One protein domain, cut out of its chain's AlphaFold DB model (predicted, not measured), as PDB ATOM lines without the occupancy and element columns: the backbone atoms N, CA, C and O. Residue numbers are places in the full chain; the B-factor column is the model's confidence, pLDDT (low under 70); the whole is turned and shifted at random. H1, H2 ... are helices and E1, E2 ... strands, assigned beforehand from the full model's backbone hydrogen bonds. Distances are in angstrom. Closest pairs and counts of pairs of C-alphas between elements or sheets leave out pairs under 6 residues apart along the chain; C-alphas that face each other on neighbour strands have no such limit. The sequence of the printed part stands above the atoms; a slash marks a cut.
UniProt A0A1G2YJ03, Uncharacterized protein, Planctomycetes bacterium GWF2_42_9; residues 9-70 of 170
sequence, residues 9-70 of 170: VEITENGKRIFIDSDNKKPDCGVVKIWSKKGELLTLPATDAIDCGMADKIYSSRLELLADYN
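This is residues 9 to 70 of the 170 residues of an uncharacterized protein of Planctomycetes bacterium GWF2_42_9 (UniProt A0A1G2YJ03). A small, strongly twisted sheet of three short strands makes one end of an elongated, flat shape, and from it the chain runs away through two short helices, H1 and then H2, strung out one after the other. Neither helix covers the sheet; H1 is the element nearest to the mean of the C-alphas, and H2 makes the far end. The printed part has 62 residues with three named strands and two named helices, in the order E1, E2, E3, H1, H2; the sheet's order is E2, E1, E3, antiparallel throughout, and the class is mixed, helices and strands. The whole is only just loose, close to extended, with a radius of gyration of the C-alphas of 15.4 A and spans of 47 by 30 by 13 A.

Strand E1, residues 9 to 13, begins at C-alpha 9 at (148.230, 189.254, 129.475). Strand E2, residues 16 to 21, is 16.1 A long from first to last C-alpha. Strand E3, residues 30 to 36, is 16.9 A long. Helix H1, residues 46 to 51, is 8.9 A long and begins at C-alpha 46 at (144.069, 180.912, 114.414). Helix H2, residues 62 to 68, is 10.0 A long and ends at C-alpha 68 at (146.814, 185.369, 97.382).

In the sheet, E1 is the inner strand and E2 and E3 are the edge strands. E1 and E2 form a hairpin, antiparallel at 140 degrees between their directions; C-alphas 10 and 19 face each other at 4.6 A. N 11 and O 18, at 2.9 A, and N 18 and O 11, at 3.0 A, are within hydrogen-bond range. E1 and E3 are antiparallel at 155 degrees; C-alphas 9 and 34 face each other at 4.5 A. N 10 and O 33, and N 32 and O 10, are within hydrogen-bond range, each at 2.8 A. H1 is not on the sheet, and is apart from E1 and from E2. H2 is not on the sheet either. H1 and H2 are apart. In H1 and H2 every O i to N i+4 pair is within hydrogen-bond range.

The two C-alphas farthest apart are those of Pro 27 and Asn 70, 48.0 A. From Val 9 to Asn 70, the first and last printed C-alphas, the distance is 37.0 A. The printed part has no cut. The link from E1 to E2, with 2 residues, is tight; those from E2 to E3, from E3 to H1 and from H1 to H2, with 8, 9 and 10 residues, are short, and no link is long. The mean pLDDT of the printed part is 84.9, and no printed residue is under 70.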
ATOM      1  N   VAL A   9     149.405 188.383 129.395       89.19
ATOM      2  CA  VAL A   9     148.230 189.254 129.475       89.19
ATOM      3  C   VAL A   9     148.287 190.335 128.405       89.19
ATOM      4  O   VAL A   9     149.330 190.930 128.141       89.19
ATOM      5  N   GLU A  10     147.141 190.600 127.788       88.62
ATOM      6  CA  GLU A  10     146.941 191.741 126.907       88.62
ATOM      7  C   GLU A  10     146.409 192.913 127.719       88.62
ATOM      8  O   GLU A  10     145.382 192.813 128.400       88.62
ATOM      9  N   ILE A  11     147.104 194.041 127.628       89.81
ATOM     10  CA  ILE A  11     146.715 195.295 128.264       89.81
ATOM     11  C   ILE A  11     146.624 196.410 127.227       89.81
ATOM     12  O   ILE A  11     147.205 196.337 126.141       89.81
ATOM     13  N   THR A  12     145.905 197.472 127.581       84.88
ATOM     14  CA  THR A  12     145.933 198.723 126.818       84.88
ATOM     15  C   THR A  12     146.796 199.744 127.551       84.88
ATOM     16  O   THR A  12     146.460 200.149 128.661       84.88
ATOM     17  N   GLU A  13     147.884 200.187 126.925       83.38
ATOM     18  CA  GLU A  13     148.749 201.259 127.431       83.38
ATOM     19  C   GLU A  13     148.903 202.324 126.336       83.38
ATOM     20  O   GLU A  13     149.212 202.013 125.185       83.38
ATOM     21  N   ASN A  14     148.642 203.595 126.663       82.06
ATOM     22  CA  ASN A  14     148.727 204.719 125.715       82.06
ATOM     23  C   ASN A  14     147.927 204.511 124.409       82.06
ATOM     24  O   ASN A  14     148.371 204.888 123.324       82.06
ATOM     25  N   GLY A  15     146.757 203.868 124.505       78.88
ATOM     26  CA  GLY A  15     145.896 203.569 123.354       78.88
ATOM     27  C   GLY A  15     146.423 202.466 122.429       78.88
ATOM     28  O   GLY A  15     145.836 202.231 121.375       78.88
ATOM     29  N   LYS A  16     147.509 201.781 122.806       82.12
ATOM     30  CA  LYS A  16     148.059 200.631 122.085       82.12
ATOM     31  C   LYS A  16     147.821 199.351 122.876       82.12
ATOM     32  O   LYS A  16     147.922 199.340 124.101       82.12
ATOM     33  N   ARG A  17     147.522 198.272 122.155       84.31
ATOM     34  CA  ARG A  17     147.481 196.917 122.711       84.31
ATOM     35  C   ARG A  17     148.908 196.407 122.846       84.31
ATOM     36  O   ARG A  17     149.675 196.494 121.888       84.31
ATOM     37  N   ILE A  18     149.254 195.902 124.021       87.75
ATOM     38  CA  ILE A  18     150.553 195.286 124.288       87.75
ATOM     39  C   ILE A  18     150.358 193.987 125.067       87.75
ATOM     40  O   ILE A  18     149.442 193.869 125.882       87.75
ATOM     41  N   PHE A  19     151.238 193.025 124.802       88.81
ATOM     42  CA  PHE A  19     151.268 191.724 125.462       88.81
ATOM     43  C   PHE A  19     152.461 191.702 126.404       88.81
ATOM     44  O   PHE A  19     153.591 191.944 125.977       88.81
ATOM     45  N   ILE A  20     152.210 191.449 127.681       88.25
ATOM     46  CA  ILE A  20     153.238 191.446 128.720       88.25
ATOM     47  C   ILE A  20     153.069 190.227 129.618       88.25
ATOM     48  O   ILE A  20     151.999 189.619 129.653       88.25
ATOM     49  N   ASP A  21     154.116 189.903 130.376       87.62
ATOM     50  CA  ASP A  21     153.923 189.047 131.542       87.62
ATOM     51  C   ASP A  21     153.043 189.774 132.566       87.62
ATOM     52  O   ASP A  21     153.238 190.971 132.812       87.62
ATOM     53  N   SER A  22     152.107 189.051 133.173       86.56
ATOM     54  CA  SER A  22     151.344 189.478 134.348       86.56
ATOM     55  C   SER A  22     152.187 190.196 135.414       86.56
ATOM     56  O   SER A  22     151.742 191.212 135.949       86.56
ATOM     57  N   ASP A  23     153.423 189.740 135.659       87.50
ATOM     58  CA  ASP A  23     154.323 190.308 136.672       87.50
ATOM     59  C   ASP A  23     154.809 191.728 136.310       87.50
ATOM     60  O   ASP A  23     155.199 192.503 137.183       87.50
ATOM     61  N   ASN A  24     154.748 192.104 135.027       86.31
ATOM     62  CA  ASN A  24     155.148 193.422 134.524       86.31
ATOM     63  C   ASN A  24     153.979 194.419 134.440       86.31
ATOM     64  O   ASN A  24     154.155 195.555 133.988       86.31
ATOM     65  N   LYS A  25     152.768 194.010 134.834       85.94
ATOM     66  CA  LYS A  25     151.571 194.847 134.752       85.94
ATOM     67  C   LYS A  25     151.621 195.974 135.787       85.94
ATOM     68  O   LYS A  25     151.718 195.729 136.989       85.94
ATOM     69  N   LYS A  26     151.450 197.221 135.338       84.69
ATOM     70  CA  LYS A  26     151.290 198.371 136.240       84.69
ATOM     71  C   LYS A  26     149.852 198.456 136.786       84.69
ATOM     72  O   LYS A  26     148.918 197.998 136.121       84.69
ATOM     73  N   PRO A  27     149.634 199.045 137.977       81.19
ATOM     74  CA  PRO A  27     148.311 199.100 138.612       81.19
ATOM     75  C   PRO A  27     147.233 199.831 137.798       81.19
ATOM     76  O   PRO A  27     146.050 199.542 137.944       81.19
ATOM     77  N   ASP A  28     147.640 200.772 136.951       82.38
ATOM     78  CA  ASP A  28     146.796 201.603 136.090       82.38
ATOM     79  C   ASP A  28     146.490 200.965 134.723       82.38
ATOM     80  O   ASP A  28     145.631 201.453 133.987       82.38
ATOM     81  N   CYS A  29     147.139 199.848 134.382       79.56
ATOM     82  CA  CYS A  29     146.886 199.141 133.133       79.56
ATOM     83  C   CYS A  29     145.553 198.375 133.182       79.56
ATOM     84  O   CYS A  29     145.371 197.437 133.966       79.56
ATOM     85  N   GLY A  30     144.641 198.720 132.270       80.75
ATOM     86  CA  GLY A  30     143.430 197.941 132.017       80.75
ATOM     87  C   GLY A  30     143.766 196.622 131.321       80.75
ATOM     88  O   GLY A  30     144.376 196.626 130.250       80.75
ATOM     89  N   VAL A  31     143.365 195.498 131.923       85.38
ATOM     90  CA  VAL A  31     143.505 194.168 131.307       85.38
ATOM     91  C   VAL A  31     142.383 193.969 130.308       85.38
ATOM     92  O   VAL A  31     141.213 194.123 130.650       85.38
ATOM     93  N   VAL A  32     142.756 193.609 129.085       85.38
ATOM     94  CA  VAL A  32     141.827 193.298 127.999       85.38
ATOM     95  C   VAL A  32     141.496 191.808 128.017       85.38
ATOM     96  O   VAL A  32     140.326 191.435 128.045       85.38
ATOM     97  N   LYS A  33     142.526 190.952 128.036       85.56
ATOM     98  CA  LYS A  33     142.394 189.489 127.991       85.56
ATOM     99  C   LYS A  33     143.623 188.824 128.614       85.56
ATOM    100  O   LYS A  33     144.727 189.357 128.541       85.56
ATOM    101  N   ILE A  34     143.433 187.655 129.221       87.12
ATOM    102  CA  ILE A  34     144.525 186.768 129.644       87.12
ATOM    103  C   ILE A  34     144.628 185.667 128.591       87.12
ATOM    104  O   ILE A  34     143.633 185.001 128.307       87.12
ATOM    105  N   TRP A  35     145.806 185.512 127.998       83.81
ATOM    106  CA  TRP A  35     146.045 184.625 126.861       83.81
ATOM    107  C   TRP A  35     146.577 183.253 127.267       83.81
ATOM    108  O   TRP A  35     146.283 182.261 126.609       83.81
ATOM    109  N   SER A  36     147.336 183.183 128.356       86.62
ATOM    110  CA  SER A  36     147.844 181.934 128.926       86.62
ATOM    111  C   SER A  36     148.237 182.178 130.370       86.62
ATOM    112  O   SER A  36     148.817 183.225 130.647       86.62
ATOM    113  N   LYS A  37     147.913 181.248 131.270       85.94
ATOM    114  CA  LYS A  37     148.285 181.329 132.690       85.94
ATOM    115  C   LYS A  37     149.602 180.612 132.964       85.94
ATOM    116  O   LYS A  37     149.991 179.712 132.222       85.94
ATOM    117  N   LYS A  38     150.235 180.933 134.096       85.88
ATOM    118  CA  LYS A  38     151.409 180.185 134.577       85.88
ATOM    119  C   LYS A  38     151.081 178.689 134.679       85.88
ATOM    120  O   LYS A  38     150.054 178.300 135.235       85.88
ATOM    121  N   GLY A  39     151.964 177.856 134.144       82.19
ATOM    122  CA  GLY A  39     151.830 176.404 134.037       82.19
ATOM    123  C   GLY A  39     151.174 175.919 132.740       82.19
ATOM    124  O   GLY A  39     151.278 174.729 132.426       82.19
ATOM    125  N   GLU A  40     150.541 176.804 131.967       80.69
ATOM    126  CA  GLU A  40     149.911 176.465 130.692       80.69
ATOM    127  C   GLU A  40     150.861 176.720 129.518       80.69
ATOM    128  O   GLU A  40     151.706 177.612 129.539       80.69
ATOM    129  N   LEU A  41     150.714 175.918 128.463       79.62
ATOM    130  CA  LEU A  41     151.338 176.234 127.188       79.62
ATOM    131  C   LEU A  41     150.499 177.309 126.502       79.62
ATOM    132  O   LEU A  41     149.298 177.113 126.295       79.62
ATOM    133  N   LEU A  42     151.131 178.415 126.111       78.75
ATOM    134  CA  LEU A  42     150.484 179.417 125.276       78.75
ATOM    135  C   LEU A  42     150.073 178.771 123.949       78.75
ATOM    136  O   LEU A  42     150.906 178.481 123.092       78.75
ATOM    137  N   THR A  43     148.772 178.554 123.793       77.38
ATOM    138  CA  THR A  43     148.168 178.083 122.550       77.38
ATOM    139  C   THR A  43     147.216 179.152 122.050       77.38
ATOM    140  O   THR A  43     146.374 179.653 122.792       77.38
ATOM    141  N   LEU A  44     147.391 179.540 120.791       79.88
ATOM    142  CA  LEU A  44     146.634 180.619 120.186       79.88
ATOM    143  C   LEU A  44     145.772 180.047 119.057       79.88
ATOM    144  O   LEU A  44     146.323 179.527 118.080       79.88
ATOM    145  N   PRO A  45     144.435 180.107 119.164       83.44
ATOM    146  CA  PRO A  45     143.564 179.797 118.041       83.44
ATOM    147  C   PRO A  45     143.891 180.689 116.839       83.44
ATOM    148  O   PRO A  45     144.273 181.845 116.993       83.44
ATOM    149  N   ALA A  46     143.703 180.175 115.624       83.69
ATOM    150  CA  ALA A  46     144.069 180.912 114.414       83.69
ATOM    151  C   ALA A  46     143.340 182.268 114.292       83.69
ATOM    152  O   ALA A  46     143.933 183.247 113.853       83.69
ATOM    153  N   THR A  47     142.075 182.342 114.721       86.00
ATOM    154  CA  THR A  47     141.284 183.586 114.754       86.00
ATOM    155  C   THR A  47     141.870 184.606 115.720       86.00
ATOM    156  O   THR A  47     142.075 185.760 115.365       86.00
ATOM    157  N   ASP A  48     142.226 184.138 116.911       84.56
ATOM    158  CA  ASP A  48     142.863 184.937 117.946       84.56
ATOM    159  C   ASP A  48     144.243 185.457 117.489       84.56
ATOM    160  O   ASP A  48     144.630 186.562 117.858       84.56
ATOM    161  N   ALA A  49     144.954 184.701 116.638       84.56
ATOM    162  CA  ALA A  49     146.209 185.117 116.004       84.56
ATOM    163  C   ALA A  49     146.053 186.303 115.050       84.56
ATOM    164  O   ALA A  49     146.938 187.158 114.994       84.56
ATOM    165  N   ILE A  50     144.936 186.371 114.320       86.19
ATOM    166  CA  ILE A  50     144.609 187.548 113.511       86.19
ATOM    167  C   ILE A  50     144.272 188.723 114.429       86.19
ATOM    168  O   ILE A  50     144.812 189.813 114.255       86.19
ATOM    169  N   ASP A  51     143.414 188.501 115.427       82.75
ATOM    170  CA  ASP A  51     142.914 189.567 116.304       82.75
ATOM    171  C   ASP A  51     144.032 190.257 117.103       82.75
ATOM    172  O   ASP A  51     143.950 191.458 117.388       82.75
ATOM    173  N   CYS A  52     145.088 189.515 117.448       78.50
ATOM    174  CA  CYS A  52     146.275 190.039 118.121       78.50
ATOM    175  C   CYS A  52     147.397 190.487 117.164       78.50
ATOM    176  O   CYS A  52     148.422 190.987 117.628       78.50
ATOM    177  N   GLY A  53     147.216 190.333 115.847       78.31
ATOM    178  CA  GLY A  53     148.185 190.736 114.823       78.31
ATOM    179  C   GLY A  53     149.425 189.843 114.716       78.31
ATOM    180  O   GLY A  53     150.423 190.261 114.134       78.31
ATOM    181  N   MET A  54     149.394 188.630 115.277       80.69
ATOM    182  CA  MET A  54     150.457 187.628 115.098       80.69
ATOM    183  C   MET A  54     150.367 186.903 113.749       80.69
ATOM    184  O   MET A  54     151.360 186.337 113.295       80.69
ATOM    185  N   ALA A  55     149.194 186.903 113.117       84.19
ATOM    186  CA  ALA A  55     148.966 186.348 111.790       84.19
ATOM    187  C   ALA A  55     148.235 187.357 110.898       84.19
ATOM    188  O   ALA A  55     147.304 188.022 111.341       84.19
ATOM    189  N   ASP A  56     148.616 187.428 109.621       83.94
ATOM    190  CA  ASP A  56     147.993 188.358 108.670       83.94
ATOM    191  C   ASP A  56     146.637 187.850 108.154       83.94
ATOM    192  O   ASP A  56     145.685 188.614 108.005       83.94
ATOM    193  N   LYS A  57     146.551 186.548 107.847       88.25
ATOM    194  CA  LYS A  57     145.368 185.889 107.276       88.25
ATOM    195  C   LYS A  57     145.323 184.409 107.648       88.25
ATOM    196  O   LYS A  57     146.354 183.764 107.835       88.25
ATOM    197  N   ILE A  58     144.113 183.857 107.657       87.88
ATOM    198  CA  ILE A  58     143.852 182.417 107.724       87.88
ATOM    199  C   ILE A  58     143.413 181.964 106.336       87.88
ATOM    200  O   ILE A  58     142.519 182.564 105.743       87.88
ATOM    201  N   TYR A  59     144.007 180.880 105.848       89.44
ATOM    202  CA  TYR A  59     143.598 180.232 104.606       89.44
ATOM    203  C   TYR A  59     142.941 178.896 104.916       89.44
ATOM    204  O   TYR A  59     143.460 178.120 105.721       89.44
ATOM    205  N   SER A  60     141.816 178.610 104.261       86.44
ATOM    206  CA  SER A  60     141.119 177.331 104.421       86.44
ATOM    207  C   SER A  60     141.760 176.224 103.582       86.44
ATOM    208  O   SER A  60     141.599 175.035 103.860       86.44
ATOM    209  N   SER A  61     142.537 176.608 102.564       87.44
ATOM    210  CA  SER A  61     143.289 175.682 101.733       87.44
ATOM    211  C   SER A  61     144.613 176.268 101.252       87.44
ATOM    212  O   SER A  61     144.808 177.478 101.142       87.44
ATOM    213  N   ARG A  62     145.533 175.375 100.882       81.44
ATOM    214  CA  ARG A  62     146.808 175.758 100.267       81.44
ATOM    215  C   ARG A  62     146.623 176.450  98.910       81.44
ATOM    216  O   ARG A  62     147.457 177.265  98.538       81.44
ATOM    217  N   LEU A  63     145.548 176.143  98.179       87.19
ATOM    218  CA  LEU A  63     145.243 176.791  96.899       87.19
ATOM    219  C   LEU A  63     144.875 178.263  97.086       87.19
ATOM    220  O   LEU A  63     145.342 179.097  96.318       87.19
ATOM    221  N   GLU A  64     144.096 178.583  98.123       90.00
ATOM    222  CA  GLU A  64     143.778 179.974  98.471       90.00
ATOM    223  C   GLU A  64     145.035 180.760  98.838       90.00
ATOM    224  O   GLU A  64     145.223 181.870  98.346       90.00
ATOM    225  N   LEU A  65     145.932 180.156  99.627       89.38
ATOM    226  CA  LEU A  65     147.231 180.747  99.940       89.38
ATOM    227  C   LEU A  65     148.021 181.046  98.655       89.38
ATOM    228  O   LEU A  65     148.480 182.162  98.454       89.38
ATOM    229  N   LEU A  66     148.165 180.070  97.755       88.31
ATOM    230  CA  LEU A  66     148.913 180.270  96.507       88.31
ATOM    231  C   LEU A  66     148.267 181.320  95.593       88.31
ATOM    232  O   LEU A  66     148.987 182.019  94.882       88.31
ATOM    233  N   ALA A  67     146.939 181.444  95.607       88.62
ATOM    234  CA  ALA A  67     146.228 182.481  94.869       88.62
ATOM    235  C   ALA A  67     146.516 183.885  95.422       88.62
ATOM    236  O   ALA A  67     146.824 184.774  94.630       88.62
ATOM    237  N   ASP A  68     146.503 184.073  96.748       90.38
ATOM    238  CA  ASP A  68     146.814 185.369  97.382       90.38
ATOM    239  C   ASP A  68     148.240 185.840  97.054       90.38
ATOM    240  O   ASP A  68     148.479 187.021  96.813       90.38
ATOM    241  N   TYR A  69     149.180 184.896  96.949       88.06
ATOM    242  CA  TYR A  69     150.579 185.162  96.602       88.06
ATOM    243  C   TYR A  69     150.868 185.186  95.089       88.06
ATOM    244  O   TYR A  69     152.032 185.254  94.696       88.06
ATOM    245  N   ASN A  70     149.848 185.122  94.219       88.38
ATOM    246  CA  ASN A  70     150.008 185.024  92.756       88.38
ATOM    247  C   ASN A  70     150.948 183.881  92.308       88.38
ATOM    248  O   ASN A  70     151.634 183.972  91.290       88.38
TER     249      ASN A  70